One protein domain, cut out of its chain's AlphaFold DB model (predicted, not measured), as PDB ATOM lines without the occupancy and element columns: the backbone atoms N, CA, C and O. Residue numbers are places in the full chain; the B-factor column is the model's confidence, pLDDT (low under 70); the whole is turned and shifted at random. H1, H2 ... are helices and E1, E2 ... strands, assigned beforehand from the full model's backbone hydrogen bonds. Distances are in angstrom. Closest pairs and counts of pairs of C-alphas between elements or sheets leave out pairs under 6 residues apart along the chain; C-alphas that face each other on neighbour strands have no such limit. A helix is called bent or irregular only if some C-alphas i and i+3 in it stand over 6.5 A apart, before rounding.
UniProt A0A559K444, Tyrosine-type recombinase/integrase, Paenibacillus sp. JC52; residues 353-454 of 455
ATOM      1  N   TRP A 353     117.427 -31.233  16.788       98.00
ATOM      2  CA  TRP A 353     116.308 -30.335  17.111       98.00
ATOM      3  C   TRP A 353     115.603 -30.765  18.404       98.00
ATOM      4  O   TRP A 353     115.176 -31.926  18.543       98.00
ATOM      5  N   SER A 354     115.455 -29.797  19.310       98.06
ATOM      6  CA  SER A 354     114.689 -29.916  20.546       98.06
ATOM      7  C   SER A 354     113.178 -29.912  20.273       98.06
ATOM      8  O   SER A 354     112.731 -29.737  19.132       98.06
ATOM      9  N   LYS A 355     112.370 -30.134  21.316       98.00
ATOM     10  CA  LYS A 355     110.906 -30.051  21.197       98.00
ATOM     11  C   LYS A 355     110.460 -28.627  20.878       98.00
ATOM     12  O   LYS A 355     109.599 -28.455  20.023       98.00
ATOM     13  N   GLU A 356     111.083 -27.653  21.526       98.38
ATOM     14  CA  GLU A 356     110.842 -26.219  21.380       98.38
ATOM     15  C   GLU A 356     111.086 -25.810  19.928       98.38
ATOM     16  O   GLU A 356     110.165 -25.341  19.266       98.38
ATOM     17  N   ARG A 357     112.259 -26.147  19.372       97.88
ATOM     18  CA  ARG A 357     112.592 -25.855  17.969       97.88
ATOM     19  C   ARG A 357     111.632 -26.524  16.979       97.88
ATOM     20  O   ARG A 357     111.275 -25.939  15.961       97.88
ATOM     21  N   LEU A 358     111.202 -27.762  17.245       98.12
ATOM     22  CA  LEU A 358     110.196 -28.437  16.412       98.12
ATOM     23  C   LEU A 358     108.832 -27.737  16.485       98.12
ATOM     24  O   LEU A 358     108.177 -27.591  15.452       98.12
ATOM     25  N   ALA A 359     108.403 -27.324  17.678       98.12
ATOM     26  CA  ALA A 359     107.150 -26.610  17.880       98.12
ATOM     27  C   ALA A 359     107.182 -25.235  17.196       98.12
ATOM     28  O   ALA A 359     106.258 -24.929  16.446       98.12
ATOM     29  N   GLU A 360     108.275 -24.478  17.326       97.38
ATOM     30  CA  GLU A 360     108.515 -23.220  16.605       97.38
ATOM     31  C   GLU A 360     108.412 -23.410  15.093       97.38
ATOM     32  O   GLU A 360     107.664 -22.695  14.430       97.38
ATOM     33  N   LYS A 361     109.084 -24.427  14.536       96.06
ATOM     34  CA  LYS A 361     109.011 -24.716  13.097       96.06
ATOM     35  C   LYS A 361     107.617 -25.134  12.641       96.06
ATOM     36  O   LYS A 361     107.217 -24.800  11.528       96.06
ATOM     37  N   ILE A 362     106.847 -25.839  13.469       96.44
ATOM     38  CA  ILE A 362     105.437 -26.121  13.166       96.44
ATOM     39  C   ILE A 362     104.619 -24.826  13.193       96.44
ATOM     40  O   ILE A 362     103.826 -24.617  12.276       96.44
ATOM     41  N   MET A 363     104.817 -23.966  14.196       96.75
ATOM     42  CA  MET A 363     104.128 -22.679  14.308       96.75
ATOM     43  C   MET A 363     104.440 -21.767  13.121       96.75
ATOM     44  O   MET A 363     103.512 -21.241  12.522       96.75
ATOM     45  N   GLU A 364     105.699 -21.672  12.693       93.94
ATOM     46  CA  GLU A 364     106.113 -20.955  11.476       93.94
ATOM     47  C   GLU A 364     105.325 -21.441  10.245       93.94
ATOM     48  O   GLU A 364     104.768 -20.646   9.489       93.94
ATOM     49  N   HIS A 365     105.192 -22.762  10.082       92.81
ATOM     50  CA  HIS A 365     104.412 -23.353   8.995       92.81
ATOM     51  C   HIS A 365     102.922 -23.003   9.058       92.81
ATOM     52  O   HIS A 365     102.321 -22.711   8.022       92.81
ATOM     53  N   VAL A 366     102.296 -23.119  10.232       93.62
ATOM     54  CA  VAL A 366     100.836 -22.986  10.353       93.62
ATOM     55  C   VAL A 366     100.378 -21.535  10.508       93.62
ATOM     56  O   VAL A 366      99.221 -21.249  10.216       93.62
ATOM     57  N   SER A 367     101.264 -20.622  10.903       92.62
ATOM     58  CA  SER A 367     100.985 -19.183  10.996       92.62
ATOM     59  C   SER A 367     101.076 -18.458   9.651       92.62
ATOM     60  O   SER A 367     100.594 -17.339   9.534       92.62
ATOM     61  N   ALA A 368     101.638 -19.095   8.619       88.56
ATOM     62  CA  ALA A 368     101.800 -18.497   7.293       88.56
ATOM     63  C   ALA A 368     100.476 -18.172   6.578       88.56
ATOM     64  O   ALA A 368     100.434 -17.320   5.696       88.56
ATOM     65  N   ASP A 369      99.394 -18.872   6.927       90.38
ATOM     66  CA  ASP A 369      98.047 -18.591   6.434       90.38
ATOM     67  C   ASP A 369      97.016 -19.079   7.463       90.38
ATOM     68  O   ASP A 369      97.102 -20.207   7.957       90.38
ATOM     69  N   HIS A 370      95.999 -18.263   7.751       90.31
ATOM     70  CA  HIS A 370      94.932 -18.578   8.710       90.31
ATOM     71  C   HIS A 370      94.203 -19.906   8.416       90.31
ATOM     72  O   HIS A 370      93.658 -20.533   9.322       90.31
ATOM     73  N   LYS A 371      94.205 -20.395   7.168       88.75
ATOM     74  CA  LYS A 371      93.628 -21.699   6.781       88.75
ATOM     75  C   LYS A 371      94.437 -22.891   7.294       88.75
ATOM     76  O   LYS A 371      93.932 -24.021   7.292       88.75
ATOM     77  N   LEU A 372      95.698 -22.690   7.672       88.44
ATOM     78  CA  LEU A 372      96.569 -23.739   8.210       88.44
ATOM     79  C   LEU A 372      96.419 -23.894   9.715       88.44
ATOM     80  O   LEU A 372      96.412 -25.037  10.194       88.44
ATOM     81  N   ASN A 373      96.208 -22.779  10.409       93.94
ATOM     82  CA  ASN A 373      95.884 -22.727  11.826       93.94
ATOM     83  C   ASN A 373      94.517 -22.065  12.072       93.94
ATOM     84  O   ASN A 373      94.456 -20.987  12.659       93.94
ATOM     85  N   PRO A 374      93.408 -22.661  11.594       93.31
ATOM     86  CA  PRO A 374      92.097 -22.053  11.769       93.31
ATOM     87  C   PRO A 374      91.720 -22.000  13.250       93.31
ATOM     88  O   PRO A 374      92.108 -22.868  14.036       93.31
ATOM     89  N   VAL A 375      90.907 -21.010  13.601       95.12
ATOM     90  CA  VAL A 375      90.216 -20.981  14.886       95.12
ATOM     91  C   VAL A 375      89.128 -22.060  14.860       95.12
ATOM     92  O   VAL A 375      88.222 -22.031  14.025       95.12
ATOM     93  N   GLU A 376      89.243 -23.058  15.733       94.12
ATOM     94  CA  GLU A 376      88.305 -24.173  15.864       94.12
ATOM     95  C   GLU A 376      87.705 -24.160  17.284       94.12
ATOM     96  O   GLU A 376      88.363 -23.768  18.248       94.12
ATOM     97  N   ALA A 377      86.450 -24.599  17.435       94.69
ATOM     98  CA  ALA A 377      85.871 -24.797  18.764       94.69
ATOM     99  C   ALA A 377      86.694 -25.854  19.515       94.69
ATOM    100  O   ALA A 377      86.836 -26.988  19.029       94.69
ATOM    101  N   LYS A 378      87.239 -25.491  20.681       94.44
ATOM    102  CA  LYS A 378      88.032 -26.385  21.525       94.44
ATOM    103  C   LYS A 378      87.143 -27.537  21.962       94.44
ATOM    104  O   LYS A 378      85.996 -27.334  22.346       94.44
ATOM    105  N   LYS A 379      87.657 -28.761  21.869       94.56
ATOM    106  CA  LYS A 379      86.919 -29.964  22.258       94.56
ATOM    107  C   LYS A 379      87.623 -30.676  23.384       94.56
ATOM    108  O   LYS A 379      88.845 -30.807  23.366       94.56
ATOM    109  N   GLU A 380      86.838 -31.209  24.297       95.25
ATOM    110  CA  GLU A 380      87.305 -32.053  25.384       95.25
ATOM    111  C   GLU A 380      86.532 -33.366  25.409       95.25
ATOM    112  O   GLU A 380      85.469 -33.509  24.796       95.25
ATOM    113  N   TYR A 381      87.112 -34.374  26.053       96.81
ATOM    114  CA  TYR A 381      86.426 -35.647  26.198       96.81
ATOM    115  C   TYR A 381      85.262 -35.482  27.164       96.81
ATOM    116  O   TYR A 381      85.472 -35.076  28.303       96.81
ATOM    117  N   ALA A 382      84.069 -35.850  26.710       96.31
ATOM    118  CA  ALA A 382      82.877 -35.820  27.536       96.31
ATOM    119  C   ALA A 382      83.064 -36.736  28.749       96.31
ATOM    120  O   ALA A 382      83.523 -37.882  28.611       96.31
ATOM    121  N   ARG A 383      82.719 -36.219  29.926       96.94
ATOM    122  CA  ARG A 383      82.753 -36.942  31.194       96.94
ATOM    123  C   ARG A 383      81.362 -36.953  31.811       96.94
ATOM    124  O   ARG A 383      80.608 -36.009  31.609       96.94
ATOM    125  N   ASP A 384      81.024 -38.040  32.491       96.44
ATOM    126  CA  ASP A 384      79.815 -38.102  33.313       96.44
ATOM    127  C   ASP A 384      80.008 -37.345  34.638       96.44
ATOM    128  O   ASP A 384      81.091 -36.829  34.921       96.44
ATOM    129  N   GLU A 385      78.958 -37.299  35.459       96.19
ATOM    130  CA  GLU A 385      78.955 -36.647  36.779       96.19
ATOM    131  C   GLU A 385      80.030 -37.208  37.728       96.19
ATOM    132  O   GLU A 385      80.477 -36.523  38.642       96.19
ATOM    133  N   THR A 386      80.509 -38.434  37.482       96.00
ATOM    134  CA  THR A 386      81.581 -39.080  38.257       96.00
ATOM    135  C   THR A 386      82.980 -38.833  37.679       96.00
ATOM    136  O   THR A 386      83.972 -39.383  38.161       96.00
ATOM    137  N   GLY A 387      83.084 -38.042  36.608       95.56
ATOM    138  CA  GLY A 387      84.336 -37.743  35.915       95.56
ATOM    139  C   GLY A 387      84.817 -38.844  34.961       95.56
ATOM    140  O   GLY A 387      85.911 -38.718  34.388       95.56
ATOM    141  N   ARG A 388      84.045 -39.916  34.740       95.44
ATOM    142  CA  ARG A 388      84.425 -41.013  33.833       95.44
ATOM    143  C   ARG A 388      84.137 -40.639  32.386       95.44
ATOM    144  O   ARG A 388      83.179 -39.946  32.078       95.44
ATOM    145  N   PHE A 389      84.973 -41.120  31.464       97.38
ATOM    146  CA  PHE A 389      84.796 -40.843  30.038       97.38
ATOM    147  C   PHE A 389      83.514 -41.464  29.486       97.38
ATOM    148  O   PHE A 389      83.285 -42.666  29.630       97.38
ATOM    149  N   ILE A 390      82.760 -40.672  28.728       96.81
ATOM    150  CA  ILE A 390      81.598 -41.144  27.982       96.81
ATOM    151  C   ILE A 390      82.061 -41.712  26.634       96.81
ATOM    152  O   ILE A 390      82.805 -41.083  25.871       96.81
ATOM    153  N   TRP A 391      81.603 -42.924  26.323       96.81
ATOM    154  CA  TRP A 391      81.960 -43.653  25.106       96.81
ATOM    155  C   TRP A 391      80.784 -43.740  24.137       96.81
ATOM    156  O   TRP A 391      79.683 -44.131  24.513       96.81
ATOM    157  N   GLN A 392      81.040 -43.477  22.857       95.44
ATOM    158  CA  GLN A 392      80.124 -43.840  21.787       95.44
ATOM    159  C   GLN A 392      80.136 -45.358  21.606       95.44
ATOM    160  O   GLN A 392      81.199 -45.957  21.410       95.44
ATOM    161  N   ARG A 393      78.948 -45.960  21.626       95.25
ATOM    162  CA  ARG A 393      78.735 -47.395  21.420       95.25
ATOM    163  C   ARG A 393      78.234 -47.672  19.999       95.25
ATOM    164  O   ARG A 393      77.578 -46.820  19.401       95.25
ATOM    165  N   ASN A 394      78.596 -48.820  19.424       93.88
ATOM    166  CA  ASN A 394      78.042 -49.273  18.142       93.88
ATOM    167  C   ASN A 394      76.635 -49.880  18.330       93.88
ATOM    168  O   ASN A 394      76.143 -49.971  19.452       93.88
ATOM    169  N   ALA A 395      76.010 -50.347  17.242       92.75
ATOM    170  CA  ALA A 395      74.704 -51.019  17.285       92.75
ATOM    171  C   ALA A 395      74.676 -52.281  18.176       92.75
ATOM    172  O   ALA A 395      73.610 -52.731  18.569       92.75
ATOM    173  N   GLN A 396      75.844 -52.836  18.515       93.06
ATOM    174  CA  GLN A 396      76.010 -54.004  19.386       93.06
ATOM    175  C   GLN A 396      76.343 -53.601  20.838       93.06
ATOM    176  O   GLN A 396      76.755 -54.437  21.634       93.06
ATOM    177  N   GLY A 397      76.272 -52.310  21.181       93.81
ATOM    178  CA  GLY A 397      76.585 -51.800  22.518       93.81
ATOM    179  C   GLY A 397      78.081 -51.732  22.867       93.81
ATOM    180  O   GLY A 397      78.432 -51.255  23.949       93.81
ATOM    181  N   LYS A 398      78.996 -52.136  21.976       94.50
ATOM    182  CA  LYS A 398      80.448 -52.103  22.220       94.50
ATOM    183  C   LYS A 398      80.981 -50.674  22.132       94.50
ATOM    184  O   LYS A 398      80.707 -49.970  21.161       94.50
ATOM    185  N   ALA A 399      81.772 -50.257  23.123       93.50
ATOM    186  CA  ALA A 399      82.450 -48.961  23.119       93.50
ATOM    187  C   ALA A 399      83.437 -48.864  21.941       93.50
ATOM    188  O   ALA A 399      84.310 -49.717  21.780       93.50
ATOM    189  N   VAL A 400      83.286 -47.827  21.114       94.06
ATOM    190  CA  VAL A 400      84.082 -47.622  19.891       94.06
ATOM    191  C   VAL A 400      85.048 -46.456  20.045       94.06
ATOM    192  O   VAL A 400      86.212 -46.562  19.671       94.06
ATOM    193  N   ARG A 401      84.573 -45.317  20.559       94.69
ATOM    194  CA  ARG A 401      85.393 -44.108  20.721       94.69
ATOM    195  C   ARG A 401      84.862 -43.218  21.834       94.69
ATOM    196  O   ARG A 401      83.654 -43.154  22.032       94.69
ATOM    197  N   LYS A 402      85.751 -42.501  22.517       96.38
ATOM    198  CA  LYS A 402      85.364 -41.456  23.472       96.38
ATOM    199  C   LYS A 402      84.645 -40.320  22.743       96.38
ATOM    200  O   LYS A 402      85.031 -39.968  21.623       96.38
ATOM    201  N   ILE A 403      83.605 -39.771  23.359       95.06
ATOM    202  CA  ILE A 403      82.856 -38.639  22.808       95.06
ATOM    203  C   ILE A 403      83.641 -37.351  23.065       95.06
ATOM    204  O   ILE A 403      84.206 -37.168  24.139       95.06
ATOM    205  N   LEU A 404      83.694 -36.480  22.058       95.19
ATOM    206  CA  LEU A 404      84.264 -35.138  22.158       95.19
ATOM    207  C   LEU A 404      83.122 -34.123  22.153       95.19
ATOM    208  O   LEU A 404      82.333 -34.117  21.206       95.19
ATOM    209  N   VAL A 405      83.066 -33.269  23.169       95.62
ATOM    210  CA  VAL A 405      82.113 -32.155  23.284       95.62
ATOM    211  C   VAL A 405      82.860 -30.823  23.199       95.62
ATOM    212  O   VAL A 405      84.050 -30.786  23.518       95.62
ATOM    213  N   PRO A 406      82.226 -29.742  22.707       96.00
ATOM    214  CA  PRO A 406      82.811 -28.409  22.788       96.00
ATOM    215  C   PRO A 406      83.085 -28.039  24.249       96.00
ATOM    216  O   PRO A 406      82.220 -28.248  25.095       96.00
ATOM    217  N   ARG A 407      84.265 -27.488  24.529       96.00
ATOM    218  CA  ARG A 407      84.582 -26.893  25.827       96.00
ATOM    219  C   ARG A 407      83.798 -25.594  25.954       96.00
ATOM    220  O   ARG A 407      83.860 -24.762  25.044       96.00
ATOM    221  N   LEU A 408      83.087 -25.443  27.062       96.25
ATOM    222  CA  LEU A 408      82.354 -24.226  27.381       96.25
ATOM    223  C   LEU A 408      83.161 -23.360  28.358       96.25
ATOM    224  O   LEU A 408      83.972 -23.886  29.125       96.25
ATOM    225  N   ASP A 409      82.994 -22.044  28.278       96.25
ATOM    226  CA  ASP A 409      83.491 -21.101  29.280       96.25
ATOM    227  C   ASP A 409      82.545 -21.022  30.495       96.25
ATOM    228  O   ASP A 409      81.543 -21.736  30.579       96.25
ATOM    229  N   GLU A 410      82.872 -20.151  31.451       96.81
ATOM    230  CA  GLU A 410      82.078 -19.917  32.666       96.81
ATOM    231  C   GLU A 410      80.660 -19.380  32.397       96.81
ATOM    232  O   GLU A 410      79.787 -19.472  33.259       96.81
ATOM    233  N   HIS A 411      80.404 -18.880  31.189       96.50
ATOM    234  CA  HIS A 411      79.109 -18.372  30.746       96.50
ATOM    235  C   HIS A 411      78.361 -19.367  29.845       96.50
ATOM    236  O   HIS A 411      77.288 -19.051  29.328       96.50
ATOM    237  N   GLY A 412      78.905 -20.570  29.639       95.81
ATOM    238  CA  GLY A 412      78.310 -21.589  28.778       95.81
ATOM    239  C   GLY A 412      78.539 -21.369  27.277       95.81
ATOM    240  O   GLY A 412      77.941 -22.084  26.468       95.81
ATOM    241  N   ASN A 413      79.400 -20.432  26.868       96.62
ATOM    242  CA  ASN A 413      79.735 -20.211  25.460       96.62
ATOM    243  C   ASN A 413      80.855 -21.150  25.002       96.62
ATOM    244  O   ASN A 413      81.728 -21.533  25.775       96.62
ATOM    245  N   GLN A 414      80.867 -21.518  23.717       97.25
ATOM    246  CA  GLN A 414      81.940 -22.354  23.167       97.25
ATOM    247  C   GLN A 414      83.270 -21.600  23.150       97.25
ATOM    248  O   GLN A 414      83.371 -20.508  22.593       97.25
ATOM    249  N   VAL A 415      84.315 -22.232  23.677       96.50
ATOM    250  CA  VAL A 415      85.674 -21.694  23.629       96.50
ATOM    251  C   VAL A 415      86.268 -21.945  22.246       96.50
ATOM    252  O   VAL A 415      86.397 -23.092  21.811       96.50
ATOM    253  N   TYR A 416      86.680 -20.882  21.564       95.69
ATOM    254  CA  TYR A 416      87.343 -20.943  20.264       95.69
ATOM    255  C   TYR A 416      88.830 -20.646  20.422       95.69
ATOM    256  O   TYR A 416      89.210 -19.617  20.971       95.69
ATOM    257  N   VAL A 417      89.680 -21.544  19.932       95.75
ATOM    258  CA  VAL A 417      91.140 -21.369  19.966       95.75
ATOM    259  C   VAL A 417      91.734 -21.680  18.605       95.75
ATOM    260  O   VAL A 417      91.128 -22.378  17.790       95.75
ATOM    261  N   LEU A 418      92.944 -21.183  18.358       95.56
ATOM    262  CA  LEU A 418      93.742 -21.669  17.240       95.56
ATOM    263  C   LEU A 418      93.925 -23.180  17.369       95.56
ATOM    264  O   LEU A 418      94.203 -23.693  18.451       95.56
ATOM    265  N   LYS A 419      93.787 -23.883  16.247       93.94
ATOM    266  CA  LYS A 419      93.950 -25.336  16.165       93.94
ATOM    267  C   LYS A 419      95.263 -25.847  16.774       93.94
ATOM    268  O   LYS A 419      95.305 -26.984  17.239       93.94
ATOM    269  N   TRP A 420      96.324 -25.054  16.678       95.31
ATOM    270  CA  TRP A 420      97.624 -25.303  17.281       95.31
ATOM    271  C   TRP A 420      98.085 -24.067  18.034       95.31
ATOM    272  O   TRP A 420      98.143 -22.969  17.469       95.31
ATOM    273  N   THR A 421      98.488 -24.276  19.280       96.12
ATOM    274  CA  THR A 421      99.234 -23.304  20.077       96.12
ATOM    275  C   THR A 421     100.606 -23.872  20.433       96.12
ATOM    276  O   THR A 421     100.817 -25.088  20.412       96.12
ATOM    277  N   MET A 422     101.552 -22.992  20.774       97.56
ATOM    278  CA  MET A 422     102.881 -23.407  21.233       97.56
ATOM    279  C   MET A 422     102.779 -24.314  22.468       97.56
ATOM    280  O   MET A 422     103.394 -25.373  22.507       97.56
ATOM    281  N   GLU A 423     101.929 -23.952  23.430       96.88
ATOM    282  CA  GLU A 423     101.676 -24.737  24.641       96.88
ATOM    283  C   GLU A 423     101.185 -26.159  24.321       96.88
ATOM    284  O   GLU A 423     101.736 -27.139  24.826       96.88
ATOM    285  N   GLU A 424     100.204 -26.297  23.421       95.31
ATOM    286  CA  GLU A 424      99.663 -27.603  23.028       95.31
ATOM    287  C   GLU A 424     100.710 -28.462  22.306       95.31
ATOM    288  O   GLU A 424     100.798 -29.668  22.546       95.31
ATOM    289  N   LEU A 425     101.545 -27.859  21.454       97.19
ATOM    290  CA  LEU A 425     102.652 -28.562  20.800       97.19
ATOM    291  C   LEU A 425     103.707 -29.018  21.815       97.19
ATOM    292  O   LEU A 425     104.187 -30.151  21.734       97.19
ATOM    293  N   MET A 426     104.028 -28.190  22.807       98.25
ATOM    294  CA  MET A 426     105.011 -28.519  23.841       98.25
ATOM    295  C   MET A 426     104.589 -29.690  24.735       98.25
ATOM    296  O   MET A 426     105.455 -30.397  25.260       98.25
ATOM    297  N   GLN A 427     103.292 -29.983  24.841       97.19
ATOM    298  CA  GLN A 427     102.786 -31.168  25.542       97.19
ATOM    299  C   GLN A 427     102.954 -32.469  24.734       97.19
ATOM    300  O   GLN A 427     102.936 -33.562  25.303       97.19
ATOM    301  N   LEU A 428     103.159 -32.394  23.415       96.06
ATOM    302  CA  LEU A 428     103.298 -33.584  22.574       96.06
ATOM    303  C   LEU A 428     104.666 -34.267  22.757       96.06
ATOM    304  O   LEU A 428     105.676 -33.603  23.000       96.06
ATOM    305  N   PRO A 429     104.764 -35.598  22.582       97.44
ATOM    306  CA  PRO A 429     106.054 -36.277  22.502       97.44
ATOM    307  C   PRO A 429     106.871 -35.790  21.298       97.44
ATOM    308  O   PRO A 429     106.311 -35.551  20.224       97.44
ATOM    309  N   ARG A 430     108.206 -35.736  21.426       96.94
ATOM    310  CA  ARG A 430     109.110 -35.286  20.345       96.94
ATOM    311  C   ARG A 430     108.831 -35.988  19.013       96.94
ATOM    312  O   ARG A 430     108.745 -35.330  17.984       96.94
ATOM    313  N   GLN A 431     108.627 -37.308  19.022       95.75
ATOM    314  CA  GLN A 431     108.349 -38.070  17.798       95.75
ATOM    315  C   GLN A 431     107.050 -37.630  17.100       95.75
ATOM    316  O   GLN A 431     106.990 -37.604  15.871       95.75
ATOM    317  N   HIS A 432     106.024 -37.242  17.864       96.06
ATOM    318  CA  HIS A 432     104.788 -36.702  17.298       96.06
ATOM    319  C   HIS A 432     105.060 -35.346  16.634       96.06
ATOM    320  O   HIS A 432     104.594 -35.112  15.524       96.06
ATOM    321  N   LEU A 433     105.874 -34.485  17.250       97.38
ATOM    322  CA  LEU A 433     106.272 -33.213  16.641       97.38
ATOM    323  C   LEU A 433     107.037 -33.418  15.326       97.38
ATOM    324  O   LEU A 433     106.723 -32.761  14.338       97.38
ATOM    325  N   VAL A 434     107.953 -34.392  15.257       96.81
ATOM    326  CA  VAL A 434     108.637 -34.759  13.999       96.81
ATOM    327  C   VAL A 434     107.631 -35.178  12.923       96.81
ATOM    328  O   VAL A 434     107.633 -34.637  11.815       96.81
ATOM    329  N   ASP A 435     106.722 -36.098  13.251       96.00
ATOM    330  CA  ASP A 435     105.686 -36.555  12.317       96.00
ATOM    331  C   ASP A 435     104.761 -35.418  11.869       96.00
ATOM    332  O   ASP A 435     104.301 -35.396  10.722       96.00
ATOM    333  N   ARG A 436     104.466 -34.483  12.777       96.12
ATOM    334  CA  ARG A 436     103.616 -33.321  12.526       96.12
ATOM    335  C   ARG A 436     104.293 -32.332  11.592       96.12
ATOM    336  O   ARG A 436     103.675 -31.950  10.601       96.12
ATOM    337  N   TYR A 437     105.547 -31.988  11.862       96.88
ATOM    338  CA  TYR A 437     106.357 -31.137  10.998       96.88
ATOM    339  C   TYR A 437     106.425 -31.707   9.575       96.88
ATOM    340  O   TYR A 437     106.065 -31.032   8.613       96.88
ATOM    341  N   ILE A 438     106.760 -32.995   9.428       96.50
ATOM    342  CA  ILE A 438     106.836 -33.639   8.107       96.50
ATOM    343  C   ILE A 438     105.459 -33.689   7.419       96.50
ATOM    344  O   ILE A 438     105.362 -33.552   6.195       96.50
ATOM    345  N   ALA A 439     104.369 -33.862   8.176       95.06
ATOM    346  CA  ALA A 439     103.023 -33.779   7.614       95.06
ATOM    347  C   ALA A 439     102.739 -32.388   7.020       95.06
ATOM    348  O   ALA A 439     102.194 -32.323   5.914       95.06
ATOM    349  N   GLU A 440     103.152 -31.303   7.681       94.44
ATOM    350  CA  GLU A 440     103.004 -29.940   7.152       94.44
ATOM    351  C   GLU A 440     103.893 -29.686   5.931       94.44
ATOM    352  O   GLU A 440     103.387 -29.189   4.919       94.44
ATOM    353  N   VAL A 441     105.146 -30.160   5.937       94.88
ATOM    354  CA  VAL A 441     106.028 -30.147   4.750       94.88
ATOM    355  C   VAL A 441     105.353 -30.815   3.550       94.88
ATOM    356  O   VAL A 441     105.509 -30.373   2.415       94.88
ATOM    357  N   PHE A 442     104.541 -31.849   3.777       93.69
ATOM    358  CA  PHE A 442     103.785 -32.556   2.745       93.69
ATOM    359  C   PHE A 442     102.407 -31.972   2.405       93.69
ATOM    360  O   PHE A 442     101.751 -32.479   1.475       93.69
ATOM    361  N   GLY A 443     101.963 -30.941   3.124       90.81
ATOM    362  CA  GLY A 443     100.632 -30.348   2.999       90.81
ATOM    363  C   GLY A 443      99.524 -31.291   3.463       90.81
ATOM    364  O   GLY A 443      98.466 -31.381   2.832       90.81
ATOM    365  N   HIS A 444      99.781 -32.077   4.508       89.44
ATOM    366  CA  HIS A 444      98.837 -33.009   5.108       89.44
ATOM    367  C   HIS A 444      98.373 -32.510   6.474       89.44
ATOM    368  O   HIS A 444      99.171 -32.186   7.335       89.44
ATOM    369  N   SER A 445      97.061 -32.551   6.715       80.62
ATOM    370  CA  SER A 445      96.490 -32.159   8.007       80.62
ATOM    371  C   SER A 445      96.629 -33.223   9.098       80.62
ATOM    372  O   SER A 445      96.352 -32.931  10.259       80.62
ATOM    373  N   ARG A 446      97.023 -34.456   8.751       83.25
ATOM    374  CA  ARG A 446      97.130 -35.595   9.675       83.25
ATOM    375  C   ARG A 446      98.490 -36.262   9.556       83.25
ATOM    376  O   ARG A 446      98.891 -36.606   8.444       83.25
ATOM    377  N   THR A 447      99.104 -36.552  10.700       82.25
ATOM    378  CA  THR A 447     100.362 -37.308  10.815       82.25
ATOM    379  C   THR A 447     100.258 -38.694  10.192       82.25
ATOM    380  O   THR A 447     101.153 -39.105   9.471       82.25
ATOM    381  N   SER A 448      99.111 -39.371  10.314       78.06
ATOM    382  CA  SER A 448      98.886 -40.679   9.675       78.06
ATOM    383  C   SER A 448      99.041 -40.678   8.148       78.06
ATOM    384  O   SER A 448      99.243 -41.731   7.542       78.06
ATOM    385  N   SER A 449      98.979 -39.506   7.506       77.69
ATOM    386  CA  SER A 449      99.219 -39.370   6.066       77.69
ATOM    387  C   SER A 449     100.689 -39.575   5.689       77.69
ATOM    388  O   SER A 449     100.971 -39.766   4.507       77.69
ATOM    389  N   THR A 450     101.616 -39.535   6.655       79.62
ATOM    390  CA  THR A 450     103.044 -39.798   6.429       79.62
ATOM    391  C   THR A 450     103.396 -41.281   6.528       79.62
ATOM    392  O   THR A 450     104.399 -41.697   5.959       79.62
ATOM    393  N   ASN A 451     102.542 -42.105   7.148       82.31
ATOM    394  CA  ASN A 451     102.763 -43.547   7.321       82.31
ATOM    395  C   ASN A 451     103.154 -44.298   6.033       82.31
ATOM    396  O   ASN A 451     104.032 -45.155   6.109       82.31
ATOM    397  N   PRO A 452     102.590 -43.998   4.840       80.62
ATOM    398  CA  PRO A 452     103.024 -44.642   3.598       80.62
ATOM    399  C   PRO A 452     104.507 -44.439   3.251       80.62
ATOM    400  O   PRO A 452     105.033 -45.185   2.431       80.62
ATOM    401  N   TYR A 453     105.169 -43.444   3.845       84.12
ATOM    402  CA  TYR A 453     106.561 -43.089   3.577       84.12
ATOM    403  C   TYR A 453     107.547 -43.627   4.628       84.12
ATOM    404  O   TYR A 453     108.747 -43.578   4.377       84.12
ATOM    405  N   LYS A 454     107.053 -44.153   5.762       84.19
ATOM    406  CA  LYS A 454     107.868 -44.653   6.888       84.19
ATOM    407  C   LYS A 454     108.421 -46.067   6.705       84.19
ATOM    408  O   LYS A 454     109.386 -46.410   7.373       84.19
TER     409      LYS A 454
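Overview. This is residues 353 to 454 of the 455 residues of the protein "Tyrosine-type recombinase/integrase" of Paenibacillus sp. JC52 (UniProt A0A559K444). A lobe of four helices, H1, H2, H3 and H4, stands at one end, and from it a narrow, bent two-strand ribbon reaches away and comes back. E1 and E2 lead outward, E3 and E4 make the hairpin at the far end, and E5 and E6 return beside E2 and E1, with loops at residues 382 to 390 and 407 to 415. The printed part has 102 residues, with four named helices and six named strands in the order H1 E1 E2 E3 E4 E5 E6 H2 H3 H4. The strands form three antiparallel two-strand sheets, E1 - E6, E2 - E5 and E3 - E4; the class is mixed, helices and strands. The whole is loose, with a radius of gyration of the C-alphas of 16.5 A and spans of 42 by 37 by 24 A.

Along the chain. Find C-alpha 355 at (110.906, -30.051, 21.197); from there H1, residues 355 to 367, runs 17.9 A. Next come E1, residues 375 to 377, and E2, residues 379 to 381. Look for E3 at residues 391 to 393, beginning at C-alpha 391 (81.960, -43.653, 25.106). E4, residues 399 to 402, is 8.1 A long; E5 is residues 404 to 406 and E6 residues 416 to 418. H2 is residues 422 to 427, H3, residues 430 to 441, runs 16.7 A, and H4, residues 447 to 454, runs 11.2 A to C-alpha 454 at (107.868, -44.653, 6.888).

Arrangement. Start at H1, which touches H2 at a steep tilt of 43 degrees, opposite ways; their closest C-alphas, of Ala 359 and Leu 425, are 5.7 A apart. H1 also touches H3, at a shallow tilt of 26 degrees, the same way, closest at the C-alphas of Ile 362 and Tyr 437, 5.5 A. H4 touches H3, about perpendicular at 88 degrees, closest at the C-alphas of Arg 436 and Thr 447, 5.4 A. Between the antiparallel neighbour strands E1 and E6, N 376 and O 417 are within hydrogen-bond range at 2.9 A, as are N 380 and O 405 between the antiparallel neighbour strands E2 and E5 at 2.9 A. In the hairpin of E3 and E4, N 392 and O 401 are 2.8 A apart. E1 runs on into E2 at 36 degrees, and E4 into E5 at 32 degrees. E3 and E4 are apart from H1, H2, H3 and H4. Every O i to N i+4 pair is within hydrogen-bond range in H1, H2 and H3; in H4 it is 0 of 4, with 4 of 5 O i to N i+3 pairs. H4 is irregular, but only just: C-alphas 449 and 452 are 7.0 A apart.

Size, cuts and confidence. The two C-alphas farthest apart, of Trp 353 and Gln 396, are 46.8 A apart. The printed part has no cut, and no link is long. The mean pLDDT of the printed part is 94.0; H4 has a mean of 81, and no printed residue is under 70.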